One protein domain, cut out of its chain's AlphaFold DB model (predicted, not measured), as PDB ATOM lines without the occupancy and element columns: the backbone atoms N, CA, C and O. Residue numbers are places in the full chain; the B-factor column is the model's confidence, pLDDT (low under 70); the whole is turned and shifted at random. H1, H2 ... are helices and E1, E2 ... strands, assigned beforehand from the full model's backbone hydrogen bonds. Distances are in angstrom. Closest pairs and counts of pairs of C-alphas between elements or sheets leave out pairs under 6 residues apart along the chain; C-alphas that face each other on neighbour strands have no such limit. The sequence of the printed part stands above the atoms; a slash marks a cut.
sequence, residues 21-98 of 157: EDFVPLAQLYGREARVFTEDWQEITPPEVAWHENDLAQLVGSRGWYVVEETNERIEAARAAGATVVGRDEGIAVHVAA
ATOM      1  N   GLU A  21     119.034 249.941 321.910       83.50
ATOM      2  CA  GLU A  21     118.533 250.052 323.284       83.50
ATOM      3  C   GLU A  21     119.503 249.501 324.343       83.50
ATOM      4  O   GLU A  21     119.391 249.836 325.522       83.50
ATOM      5  N   ASP A  22     120.472 248.680 323.931       80.50
ATOM      6  CA  ASP A  22     121.423 248.038 324.829       80.50
ATOM      7  C   ASP A  22     122.695 248.894 325.036       80.50
ATOM      8  O   ASP A  22     123.509 248.574 325.900       80.50
ATOM      9  N   PHE A  23     122.883 250.000 324.301       78.81
ATOM     10  CA  PHE A  23     124.122 250.797 324.353       78.81
ATOM     11  C   PHE A  23     124.429 251.385 325.732       78.81
ATOM     12  O   PHE A  23     125.577 251.351 326.165       78.81
ATOM     13  N   VAL A  24     123.420 251.907 326.430       77.94
ATOM     14  CA  VAL A  24     123.582 252.466 327.782       77.94
ATOM     15  C   VAL A  24     123.757 251.372 328.844       77.94
ATOM     16  O   VAL A  24     124.742 251.433 329.575       77.94
ATOM     17  N   PRO A  25     122.878 250.355 328.955       76.75
ATOM     18  CA  PRO A  25     123.031 249.323 329.986       76.75
ATOM     19  C   PRO A  25     124.264 248.425 329.781       76.75
ATOM     20  O   PRO A  25     124.756 247.831 330.740       76.75
ATOM     21  N   LEU A  26     124.790 248.332 328.552       79.19
ATOM     22  CA  LEU A  26     126.040 247.630 328.248       79.19
ATOM     23  C   LEU A  26     127.265 248.557 328.178       79.19
ATOM     24  O   LEU A  26     128.351 248.080 327.846       79.19
ATOM     25  N   ALA A  27     127.137 249.846 328.510       74.38
ATOM     26  CA  ALA A  27     128.291 250.709 328.730       74.38
ATOM     27  C   ALA A  27     128.900 250.365 330.094       74.38
ATOM     28  O   ALA A  27     128.289 250.572 331.143       74.38
ATOM     29  N   GLN A  28     130.090 249.777 330.070       69.38
ATOM     30  CA  GLN A  28     130.681 249.117 331.226       69.38
ATOM     31  C   GLN A  28     132.074 249.677 331.498       69.38
ATOM     32  O   GLN A  28     132.906 249.710 330.595       69.38
ATOM     33  N   LEU A  29     132.314 250.073 332.746       66.56
ATOM     34  CA  LEU A  29     133.640 250.338 333.300       66.56
ATOM     35  C   LEU A  29     133.797 249.391 334.488       66.56
ATOM     36  O   LEU A  29     132.996 249.433 335.425       66.56
ATOM     37  N   TYR A  30     134.769 248.492 334.400       69.00
ATOM     38  CA  TYR A  30     135.025 247.453 335.404       69.00
ATOM     39  C   TYR A  30     136.401 247.606 336.041       69.00
ATOM     40  O   TYR A  30     136.674 246.995 337.069       69.00
ATOM     41  N   GLY A  31     137.285 248.374 335.406       78.56
ATOM     42  CA  GLY A  31     138.714 248.366 335.663       78.56
ATOM     43  C   GLY A  31     139.058 248.680 337.110       78.56
ATOM     44  O   GLY A  31     139.949 248.060 337.673       78.56
ATOM     45  N   ARG A  32     138.306 249.581 337.750       83.69
ATOM     46  CA  ARG A  32     138.507 249.928 339.165       83.69
ATOM     47  C   ARG A  32     138.255 248.761 340.129       83.69
ATOM     48  O   ARG A  32     138.840 248.738 341.207       83.69
ATOM     49  N   GLU A  33     137.364 247.844 339.774       86.62
ATOM     50  CA  GLU A  33     136.935 246.717 340.616       86.62
ATOM     51  C   GLU A  33     137.592 245.393 340.186       86.62
ATOM     52  O   GLU A  33     137.394 244.366 340.832       86.62
ATOM     53  N   ALA A  34     138.360 245.400 339.092       91.31
ATOM     54  CA  ALA A  34     138.872 244.197 338.461       91.31
ATOM     55  C   ALA A  34     140.384 244.037 338.634       91.31
ATOM     56  O   ALA A  34     141.168 244.959 338.416       91.31
ATOM     57  N   ARG A  35     140.801 242.798 338.896       93.44
ATOM     58  CA  ARG A  35     142.155 242.337 338.578       93.44
ATOM     59  C   ARG A  35     142.219 242.012 337.088       93.44
ATOM     60  O   ARG A  35     141.298 241.405 336.536       93.44
ATOM     61  N   VAL A  36     143.298 242.411 336.428       94.25
ATOM     62  CA  VAL A  36     143.442 242.322 334.972       94.25
ATOM     63  C   VAL A  36     144.463 241.258 334.614       94.25
ATOM     64  O   VAL A  36     145.573 241.243 335.140       94.25
ATOM     65  N   PHE A  37     144.096 240.383 333.682       94.31
ATOM     66  CA  PHE A  37     144.926 239.266 333.253       94.31
ATOM     67  C   PHE A  37     145.050 239.203 331.733       94.31
ATOM     68  O   PHE A  37     144.133 239.567 330.992       94.31
ATOM     69  N   THR A  38     146.181 238.686 331.262       94.06
ATOM     70  CA  THR A  38     146.378 238.305 329.856       94.06
ATOM     71  C   THR A  38     145.541 237.073 329.486       94.06
ATOM     72  O   THR A  38     145.019 236.383 330.362       94.06
ATOM     73  N   GLU A  39     145.441 236.746 328.191       92.62
ATOM     74  CA  GLU A  39     144.775 235.512 327.716       92.62
ATOM     75  C   GLU A  39     145.327 234.232 328.380       92.62
ATOM     76  O   GLU A  39     144.575 233.280 328.585       92.62
ATOM     77  N   ASP A  40     146.615 234.234 328.742       93.62
ATOM     78  CA  ASP A  40     147.323 233.117 329.382       93.62
ATOM     79  C   ASP A  40     147.295 233.189 330.924       93.62
ATOM     80  O   ASP A  40     148.046 232.481 331.593       93.62
ATOM     81  N   TRP A  41     146.430 234.034 331.498       94.50
ATOM     82  CA  TRP A  41     146.242 234.207 332.945       94.50
ATOM     83  C   TRP A  41     147.451 234.764 333.707       94.50
ATOM     84  O   TRP A  41     147.597 234.514 334.903       94.50
ATOM     85  N   GLN A  42     148.305 235.563 333.062       94.81
ATOM     86  CA  GLN A  42     149.274 236.376 333.805       94.81
ATOM     87  C   GLN A  42     148.612 237.651 334.315       94.81
ATOM     88  O   GLN A  42     148.016 238.385 333.528       94.81
ATOM     89  N   GLU A  43     148.731 237.914 335.616       94.81
ATOM     90  CA  GLU A  43     148.227 239.145 336.221       94.81
ATOM     91  C   GLU A  43     149.070 240.348 335.789       94.81
ATOM     92  O   GLU A  43     150.297 240.347 335.902       94.81
ATOM     93  N   ILE A  44     148.387 241.372 335.289       94.12
ATOM     94  CA  ILE A  44     148.952 242.623 334.771       94.12
ATOM     95  C   ILE A  44     148.212 243.845 335.331       94.12
ATOM     96  O   ILE A  44     148.269 244.927 334.747       94.12
ATOM     97  N   THR A  45     147.486 243.672 336.440       93.31
ATOM     98  CA  THR A  45     146.748 244.744 337.117       93.31
ATOM     99  C   THR A  45     147.703 245.895 337.462       93.31
ATOM    100  O   THR A  45     148.675 245.670 338.191       93.31
ATOM    101  N   PRO A  46     147.478 247.121 336.953       90.56
ATOM    102  CA  PRO A  46     148.292 248.260 337.349       90.56
ATOM    103  C   PRO A  46     147.986 248.656 338.803       90.56
ATOM    104  O   PRO A  46     146.899 248.369 339.308       90.56
ATOM    105  N   PRO A  47     148.917 249.342 339.489       88.88
ATOM    106  CA  PRO A  47     148.708 249.780 340.870       88.88
ATOM    107  C   PRO A  47     147.567 250.798 341.009       88.88
ATOM    108  O   PRO A  47     146.930 250.866 342.057       88.88
ATOM    109  N   GLU A  48     147.303 251.573 339.957       87.94
ATOM    110  CA  GLU A  48     146.182 252.502 339.864       87.94
ATOM    111  C   GLU A  48     145.553 252.387 338.476       87.94
ATOM    112  O   GLU A  48     146.266 252.282 337.478       87.94
ATOM    113  N   VAL A  49     144.221 252.418 338.425       86.50
ATOM    114  CA  VAL A  49     143.443 252.404 337.181       86.50
ATOM    115  C   VAL A  49     142.863 253.791 336.956       86.50
ATOM    116  O   VAL A  49     142.121 254.309 337.799       86.50
ATOM    117  N   ALA A  50     143.183 254.400 335.816       83.56
ATOM    118  CA  ALA A  50     142.616 255.690 335.454       83.56
ATOM    119  C   ALA A  50     141.108 255.570 335.175       83.56
ATOM    120  O   ALA A  50     140.644 254.596 334.590       83.56
ATOM    121  N   TRP A  51     140.333 256.606 335.517       79.06
ATOM    122  CA  TRP A  51     138.867 256.605 335.360       79.06
ATOM    123  C   TRP A  51     138.386 256.290 333.932       79.06
ATOM    124  O   TRP A  51     137.283 255.786 333.750       79.06
ATOM    125  N   HIS A  52     139.195 256.626 332.924       78.62
ATOM    126  CA  HIS A  52     138.889 256.425 331.509       78.62
ATOM    127  C   HIS A  52     139.301 255.045 330.979       78.62
ATOM    128  O   HIS A  52     139.028 254.753 329.821       78.62
ATOM    129  N   GLU A  53     140.031 254.241 331.761       84.44
ATOM    130  CA  GLU A  53     140.472 252.866 331.446       84.44
ATOM    131  C   GLU A  53     141.294 252.686 330.143       84.44
ATOM    132  O   GLU A  53     141.637 251.567 329.758       84.44
ATOM    133  N   ASN A  54     141.670 253.775 329.457       80.94
ATOM    134  CA  ASN A  54     142.561 253.732 328.288       80.94
ATOM    135  C   ASN A  54     143.909 253.044 328.569       80.94
ATOM    136  O   ASN A  54     144.477 252.421 327.677       80.94
ATOM    137  N   ASP A  55     144.425 253.177 329.787       84.38
ATOM    138  CA  ASP A  55     145.598 252.468 330.295       84.38
ATOM    139  C   ASP A  55     145.383 250.951 330.278       84.38
ATOM    140  O   ASP A  55     146.211 250.216 329.739       84.38
ATOM    141  N   LEU A  56     144.233 250.475 330.759       86.81
ATOM    142  CA  LEU A  56     143.894 249.056 330.705       86.81
ATOM    143  C   LEU A  56     143.753 248.549 329.272       86.81
ATOM    144  O   LEU A  56     144.250 247.466 328.968       86.81
ATOM    145  N   ALA A  57     143.127 249.329 328.385       83.88
ATOM    146  CA  ALA A  57     143.019 248.982 326.968       83.88
ATOM    147  C   ALA A  57     144.400 248.837 326.298       83.88
ATOM    148  O   ALA A  57     144.579 247.968 325.446       83.88
ATOM    149  N   GLN A  58     145.385 249.647 326.704       82.31
ATOM    150  CA  GLN A  58     146.772 249.521 326.243       82.31
ATOM    151  C   GLN A  58     147.470 248.290 326.840       82.31
ATOM    152  O   GLN A  58     148.191 247.598 326.121       82.31
ATOM    153  N   LEU A  59     147.233 247.988 328.122       86.50
ATOM    154  CA  LEU A  59     147.854 246.865 328.833       86.50
ATOM    155  C   LEU A  59     147.371 245.492 328.341       86.50
ATOM    156  O   LEU A  59     148.192 244.609 328.103       86.50
ATOM    157  N   VAL A  60     146.060 245.299 328.140       86.62
ATOM    158  CA  VAL A  60     145.506 244.014 327.653       86.62
ATOM    159  C   VAL A  60     145.813 243.752 326.173       86.62
ATOM    160  O   VAL A  60     145.570 242.660 325.653       86.62
ATOM    161  N   GLY A  61     146.328 244.750 325.450       83.50
ATOM    162  CA  GLY A  61     146.611 244.650 324.026       83.50
ATOM    163  C   GLY A  61     145.338 244.417 323.216       83.50
ATOM    164  O   GLY A  61     144.568 245.338 322.980       83.50
ATOM    165  N   SER A  62     145.114 243.190 322.735       85.81
ATOM    166  CA  SER A  62     143.915 242.880 321.937       85.81
ATOM    167  C   SER A  62     142.778 242.254 322.740       85.81
ATOM    168  O   SER A  62     141.615 242.489 322.405       85.81
ATOM    169  N   ARG A  63     143.102 241.443 323.755       90.94
ATOM    170  CA  ARG A  63     142.164 240.650 324.559       90.94
ATOM    171  C   ARG A  63     142.778 240.301 325.908       90.94
ATOM    172  O   ARG A  63     143.994 240.165 326.005       90.94
ATOM    173  N   GLY A  64     141.925 240.099 326.898       93.31
ATOM    174  CA  GLY A  64     142.327 239.616 328.209       93.31
ATOM    175  C   GLY A  64     141.120 239.296 329.075       93.31
ATOM    176  O   GLY A  64     139.995 239.158 328.584       93.31
ATOM    177  N   TRP A  65     141.358 239.213 330.376       93.62
ATOM    178  CA  TRP A  65     140.339 238.892 331.362       93.62
ATOM    179  C   TRP A  65     140.306 239.937 332.460       93.62
ATOM    180  O   TRP A  65     141.341 240.296 333.015       93.62
ATOM    181  N   TYR A  66     139.103 240.385 332.793       93.56
ATOM    182  CA  TYR A  66     138.840 241.138 334.012       93.56
ATOM    183  C   TYR A  66     138.211 240.189 335.020       93.56
ATOM    184  O   TYR A  66     137.183 239.580 334.728       93.56
ATOM    185  N   VAL A  67     138.849 240.025 336.176       94.50
ATOM    186  CA  VAL A  67     138.359 239.184 337.269       94.50
ATOM    187  C   VAL A  67     137.888 240.086 338.393       94.50
ATOM    188  O   VAL A  67     138.674 240.863 338.931       94.50
ATOM    189  N   VAL A  68     136.613 239.964 338.738       93.25
ATOM    190  CA  VAL A  68     135.997 240.655 339.875       93.25
ATOM    191  C   VAL A  68     135.636 239.641 340.956       93.25
ATOM    192  O   VAL A  68     135.364 238.480 340.644       93.25
ATOM    193  N   GLU A  69     135.613 240.068 342.215       92.62
ATOM    194  CA  GLU A  69     135.278 239.185 343.343       92.62
ATOM    195  C   GLU A  69     133.825 238.698 343.267       92.62
ATOM    196  O   GLU A  69     133.552 237.503 343.395       92.62
ATOM    197  N   GLU A  70     132.897 239.614 342.981       89.94
ATOM    198  CA  GLU A  70     131.461 239.345 342.923       89.94
ATOM    199  C   GLU A  70     130.857 239.803 341.591       89.94
ATOM    200  O   GLU A  70     131.318 240.750 340.954       89.94
ATOM    201  N   THR A  71     129.793 239.121 341.156       88.56
ATOM    202  CA  THR A  71     129.019 239.566 339.990       88.56
ATOM    203  C   THR A  71     128.196 240.810 340.323       88.56
ATOM    204  O   THR A  71     127.891 241.094 341.480       88.56
ATOM    205  N   ASN A  72     127.767 241.532 339.294       87.56
ATOM    206  CA  ASN A  72     126.857 242.666 339.405       87.56
ATOM    207  C   ASN A  72     125.907 242.696 338.193       87.56
ATOM    208  O   ASN A  72     126.088 241.959 337.223       87.56
ATOM    209  N   GLU A  73     124.889 243.562 338.227       87.88
ATOM    210  CA  GLU A  73     123.881 243.687 337.151       87.88
ATOM    211  C   GLU A  73     124.510 243.892 335.767       87.88
ATOM    212  O   GLU A  73     124.015 243.426 334.747       87.88
ATOM    213  N   ARG A  74     125.648 244.573 335.770       85.88
ATOM    214  CA  ARG A  74     126.477 244.924 334.633       85.88
ATOM    215  C   ARG A  74     127.109 243.689 333.961       85.88
ATOM    216  O   ARG A  74     126.952 243.483 332.756       85.88
ATOM    217  N   ILE A  75     127.732 242.813 334.747       88.00
ATOM    218  CA  ILE A  75     128.297 241.534 334.286       88.00
ATOM    219  C   ILE A  75     127.193 240.571 333.851       88.00
ATOM    220  O   ILE A  75     127.340 239.875 332.843       88.00
ATOM    221  N   GLU A  76     126.072 240.549 334.569       89.81
ATOM    222  CA  GLU A  76     124.919 239.733 334.190       89.81
ATOM    223  C   GLU A  76     124.293 240.208 332.872       89.81
ATOM    224  O   GLU A  76     123.971 239.384 332.015       89.81
ATOM    225  N   ALA A  77     124.209 241.522 332.640       86.44
ATOM    226  CA  ALA A  77     123.776 242.082 331.363       86.44
ATOM    227  C   ALA A  77     124.736 241.701 330.225       86.44
ATOM    228  O   ALA A  77     124.293 241.258 329.164       86.44
ATOM    229  N   ALA A  78     126.052 241.782 330.457       85.81
ATOM    230  CA  ALA A  78     127.048 241.333 329.486       85.81
ATOM    231  C   ALA A  78     126.883 239.835 329.168       85.81
ATOM    232  O   ALA A  78     126.858 239.448 327.997       85.81
ATOM    233  N   ARG A  79     126.703 238.991 330.193       88.88
ATOM    234  CA  ARG A  79     126.441 237.553 330.033       88.88
ATOM    235  C   ARG A  79     125.175 237.307 329.207       88.88
ATOM    236  O   ARG A  79     125.226 236.537 328.251       88.88
ATOM    237  N   ALA A  80     124.073 237.986 329.525       88.06
ATOM    238  CA  ALA A  80     122.806 237.874 328.800       88.06
ATOM    239  C   ALA A  80     122.930 238.308 327.328       88.06
ATOM    240  O   ALA A  80     122.334 237.686 326.448       88.06
ATOM    241  N   ALA A  81     123.764 239.313 327.045       85.62
ATOM    242  CA  ALA A  81     124.072 239.754 325.686       85.62
ATOM    243  C   ALA A  81     124.953 238.758 324.903       85.62
ATOM    244  O   ALA A  81     125.091 238.887 323.684       85.62
ATOM    245  N   GLY A  82     125.526 237.749 325.573       88.06
ATOM    246  CA  GLY A  82     126.369 236.707 324.985       88.06
ATOM    247  C   GLY A  82     127.864 236.879 325.253       88.06
ATOM    248  O   GLY A  82     128.679 236.333 324.502       88.06
ATOM    249  N   ALA A  83     128.244 237.646 326.277       88.19
ATOM    250  CA  ALA A  83     129.634 237.739 326.694       88.19
ATOM    251  C   ALA A  83     130.147 236.444 327.321       88.19
ATOM    252  O   ALA A  83     129.421 235.725 328.008       88.19
ATOM    253  N   THR A  84     131.431 236.161 327.101       92.88
ATOM    254  CA  THR A  84     132.108 235.049 327.765       92.88
ATOM    255  C   THR A  84     132.385 235.450 329.211       92.88
ATOM    256  O   THR A  84     133.269 236.265 329.472       92.88
ATOM    257  N   VAL A  85     131.620 234.872 330.136       92.88
ATOM    258  CA  VAL A  85     131.757 235.072 331.582       92.88
ATOM    259  C   VAL A  85     131.895 233.705 332.240       92.88
ATOM    260  O   VAL A  85     131.032 232.848 332.046       92.88
ATOM    261  N   VAL A  86     132.968 233.486 332.998       94.12
ATOM    262  CA  VAL A  86     133.277 232.193 333.628       94.12
ATOM    263  C   VAL A  86     133.574 232.365 335.114       94.12
ATOM    264  O   VAL A  86     134.183 233.350 335.518       94.12
ATOM    265  N   GLY A  87     133.140 231.406 335.934       94.31
ATOM    266  CA  GLY A  87     133.523 231.351 337.345       94.31
ATOM    267  C   GLY A  87     134.943 230.811 337.519       94.31
ATOM    268  O   GLY A  87     135.391 229.966 336.740       94.31
ATOM    269  N   ARG A  88     135.637 231.301 338.544       89.75
ATOM    270  CA  ARG A  88     136.960 230.862 338.998       89.75
ATOM    271  C   ARG A  88     136.973 230.816 340.525       89.75
ATOM    272  O   ARG A  88     136.136 231.445 341.165       89.75
ATOM    273  N   ASP A  89     137.956 230.129 341.099       86.62
ATOM    274  CA  ASP A  89     138.125 230.041 342.560       86.62
ATOM    275  C   ASP A  89     138.270 231.424 343.224       86.62
ATOM    276  O   ASP A  89     137.923 231.618 344.383       86.62
ATOM    277  N   GLU A  90     138.765 232.388 342.456       83.81
ATOM    278  CA  GLU A  90     139.112 233.751 342.854       83.81
ATOM    279  C   GLU A  90     138.117 234.811 342.339       83.81
ATOM    280  O   GLU A  90     138.396 236.003 342.444       83.81
ATOM    281  N   GLY A  91     136.966 234.394 341.787       92.44
ATOM    282  CA  GLY A  91     135.875 235.298 341.407       92.44
ATOM    283  C   GLY A  91     135.235 234.997 340.050       92.44
ATOM    284  O   GLY A  91     135.206 233.861 339.571       92.44
ATOM    285  N   ILE A  92     134.701 236.030 339.404       94.75
ATOM    286  CA  ILE A  92     134.058 235.958 338.090       94.75
ATOM    287  C   ILE A  92     134.962 236.613 337.048       94.75
ATOM    288  O   ILE A  92     135.274 237.795 337.140       94.75
ATOM    289  N   ALA A  93     135.355 235.850 336.028       94.25
ATOM    290  CA  ALA A  93     136.184 236.331 334.935       94.25
ATOM    291  C   ALA A  93     135.340 236.687 333.705       94.25
ATOM    292  O   ALA A  93     134.602 235.854 333.171       94.25
ATOM    293  N   VAL A  94     135.495 237.917 333.225       92.81
ATOM    294  CA  VAL A  94     134.858 238.457 332.022       92.81
ATOM    295  C   VAL A  94     135.904 238.577 330.920       92.81
ATOM    296  O   VAL A  94     136.948 239.199 331.113       92.81
ATOM    297  N   HIS A  95     135.628 237.990 329.754       92.69
ATOM    298  CA  HIS A  95     136.506 238.121 328.591       92.69
ATOM    299  C   HIS A  95     136.319 239.487 327.939       92.69
ATOM    300  O   HIS A  95     135.210 239.831 327.519       92.69
ATOM    301  N   VAL A  96     137.404 240.245 327.822       89.31
ATOM    302  CA  VAL A  96     137.395 241.612 327.293       89.31
ATOM    303  C   VAL A  96     138.267 241.730 326.049       89.31
ATOM    304  O   VAL A  96     139.167 240.924 325.807       89.31
ATOM    305  N   ALA A  97     138.003 242.756 325.244       86.88
ATOM    306  CA  ALA A  97     138.838 243.122 324.111       86.88
ATOM    307  C   ALA A  97     138.979 244.635 324.011       86.88
ATOM    308  O   ALA A  97     138.011 245.366 324.221       86.88
ATOM    309  N   ALA A  98     140.170 245.090 323.632       85.69
ATOM    310  CA  ALA A  98     140.375 246.493 323.323       85.69
ATOM    311  C   ALA A  98     139.632 246.846 322.028       85.69
ATOM    312  O   ALA A  98     139.802 246.194 320.989       85.69
TER     313      ALA A  98
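This is residues 21 to 98 of the 157 residues of a protein of Actinobacteria bacterium (UniProt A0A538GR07). A strongly twisted wall of four antiparallel strands has a helix, H2, lying over its strand E4, while a short helix, H1, grazes the sheet's E1 and E2 part. Two long stretches with no named element complete the picture: residues 21 to 34 cross from the H2 part of the domain to E1, and residues 39 to 53 loop out past E1 to reach H1. The printed part has 78 residues with two named helices and four named strands, which follow along the chain as E1, H1, E2, H2, E3, E4, and the sheet runs E1, E2, E4, E3. The class is mixed, helices and strands, with under half of the residues, 36 of 78, in named elements. The whole is compact, with a radius of gyration of the C-alphas of 11.8 A and spans of 32 by 29 by 20 A.

The printed part begins at Glu 21, with its C-alpha at (118.533, 250.052, 323.284), and residues 21 to 34 belong to no named element. E1 is residues 35 to 38, starting at C-alpha 35 at (142.155, 242.337, 338.578). Residues 39 to 53 again belong to no named element, and H1 follows as residues 54 to 59, 8.7 A from first to last C-alpha. E2 is residues 63 to 68, 16.5 A long. H2, the longest helix, is residues 73 to 81 and measures 12.1 A; its first C-alpha, 73, is at (123.881, 243.687, 337.151). E3 is residues 85 to 88. E4, the longest strand, is residues 91 to 97, 19.2 A long, and ends at C-alpha 97 at (138.838, 243.122, 324.111).

The edge strands of the sheet are E1 and E3, and E2 and E4 are inner strands. E1 and E2 are antiparallel at 154 degrees, with N 37 and O 65 within hydrogen-bond range at 2.8 A and N 65 and O 37 at 2.9 A. E2 and E4 are antiparallel at 153 degrees, with N 66 and O 94 within range at 3.0 A and N 94 and O 66 at 2.8 A. E3 and E4 form a hairpin, antiparallel at 141 degrees, with N 93 and O 86 within range at 2.8 A. E2, H2 and E3 make a split strand-helix-strand unit, two strands running the same way with a helix between them along the chain and E4 between them in the sheet; its crossover is right-handed. H2 is on the sheet at a height of 9.4 A, over a local plane fitted to just 6 C-alphas, and it lies over E4. It runs slantwise to the strands, at 58 degrees to E4 on the local plane, only just short of across. The closest C-alphas of H2 and E3 are those of Arg 79 and Val 85, 6.1 A apart, and those of H2 and E4 are Ile 75 and Val 94, 7.6 A apart. H1 is on the sheet but only grazes it, with its residues 56 to 59; its closest C-alphas to E4 are those of Ala 57 and Ala 97, 7.7 A apart. H1 and H2 are apart, and so are E1 and E3. In both H1 and H2 every O i to N i+4 pair is within hydrogen-bond range.

The two C-alphas farthest apart are those of Glu 21 and Gln 42, at 35.3 A. The printed part runs from 21 to 98 with no cut. The link from E1 to H1, 15 residues, is long, and the other four links between named elements are tight. The mean pLDDT of the printed part is 87.4, and residues 28 to 30 are under 70.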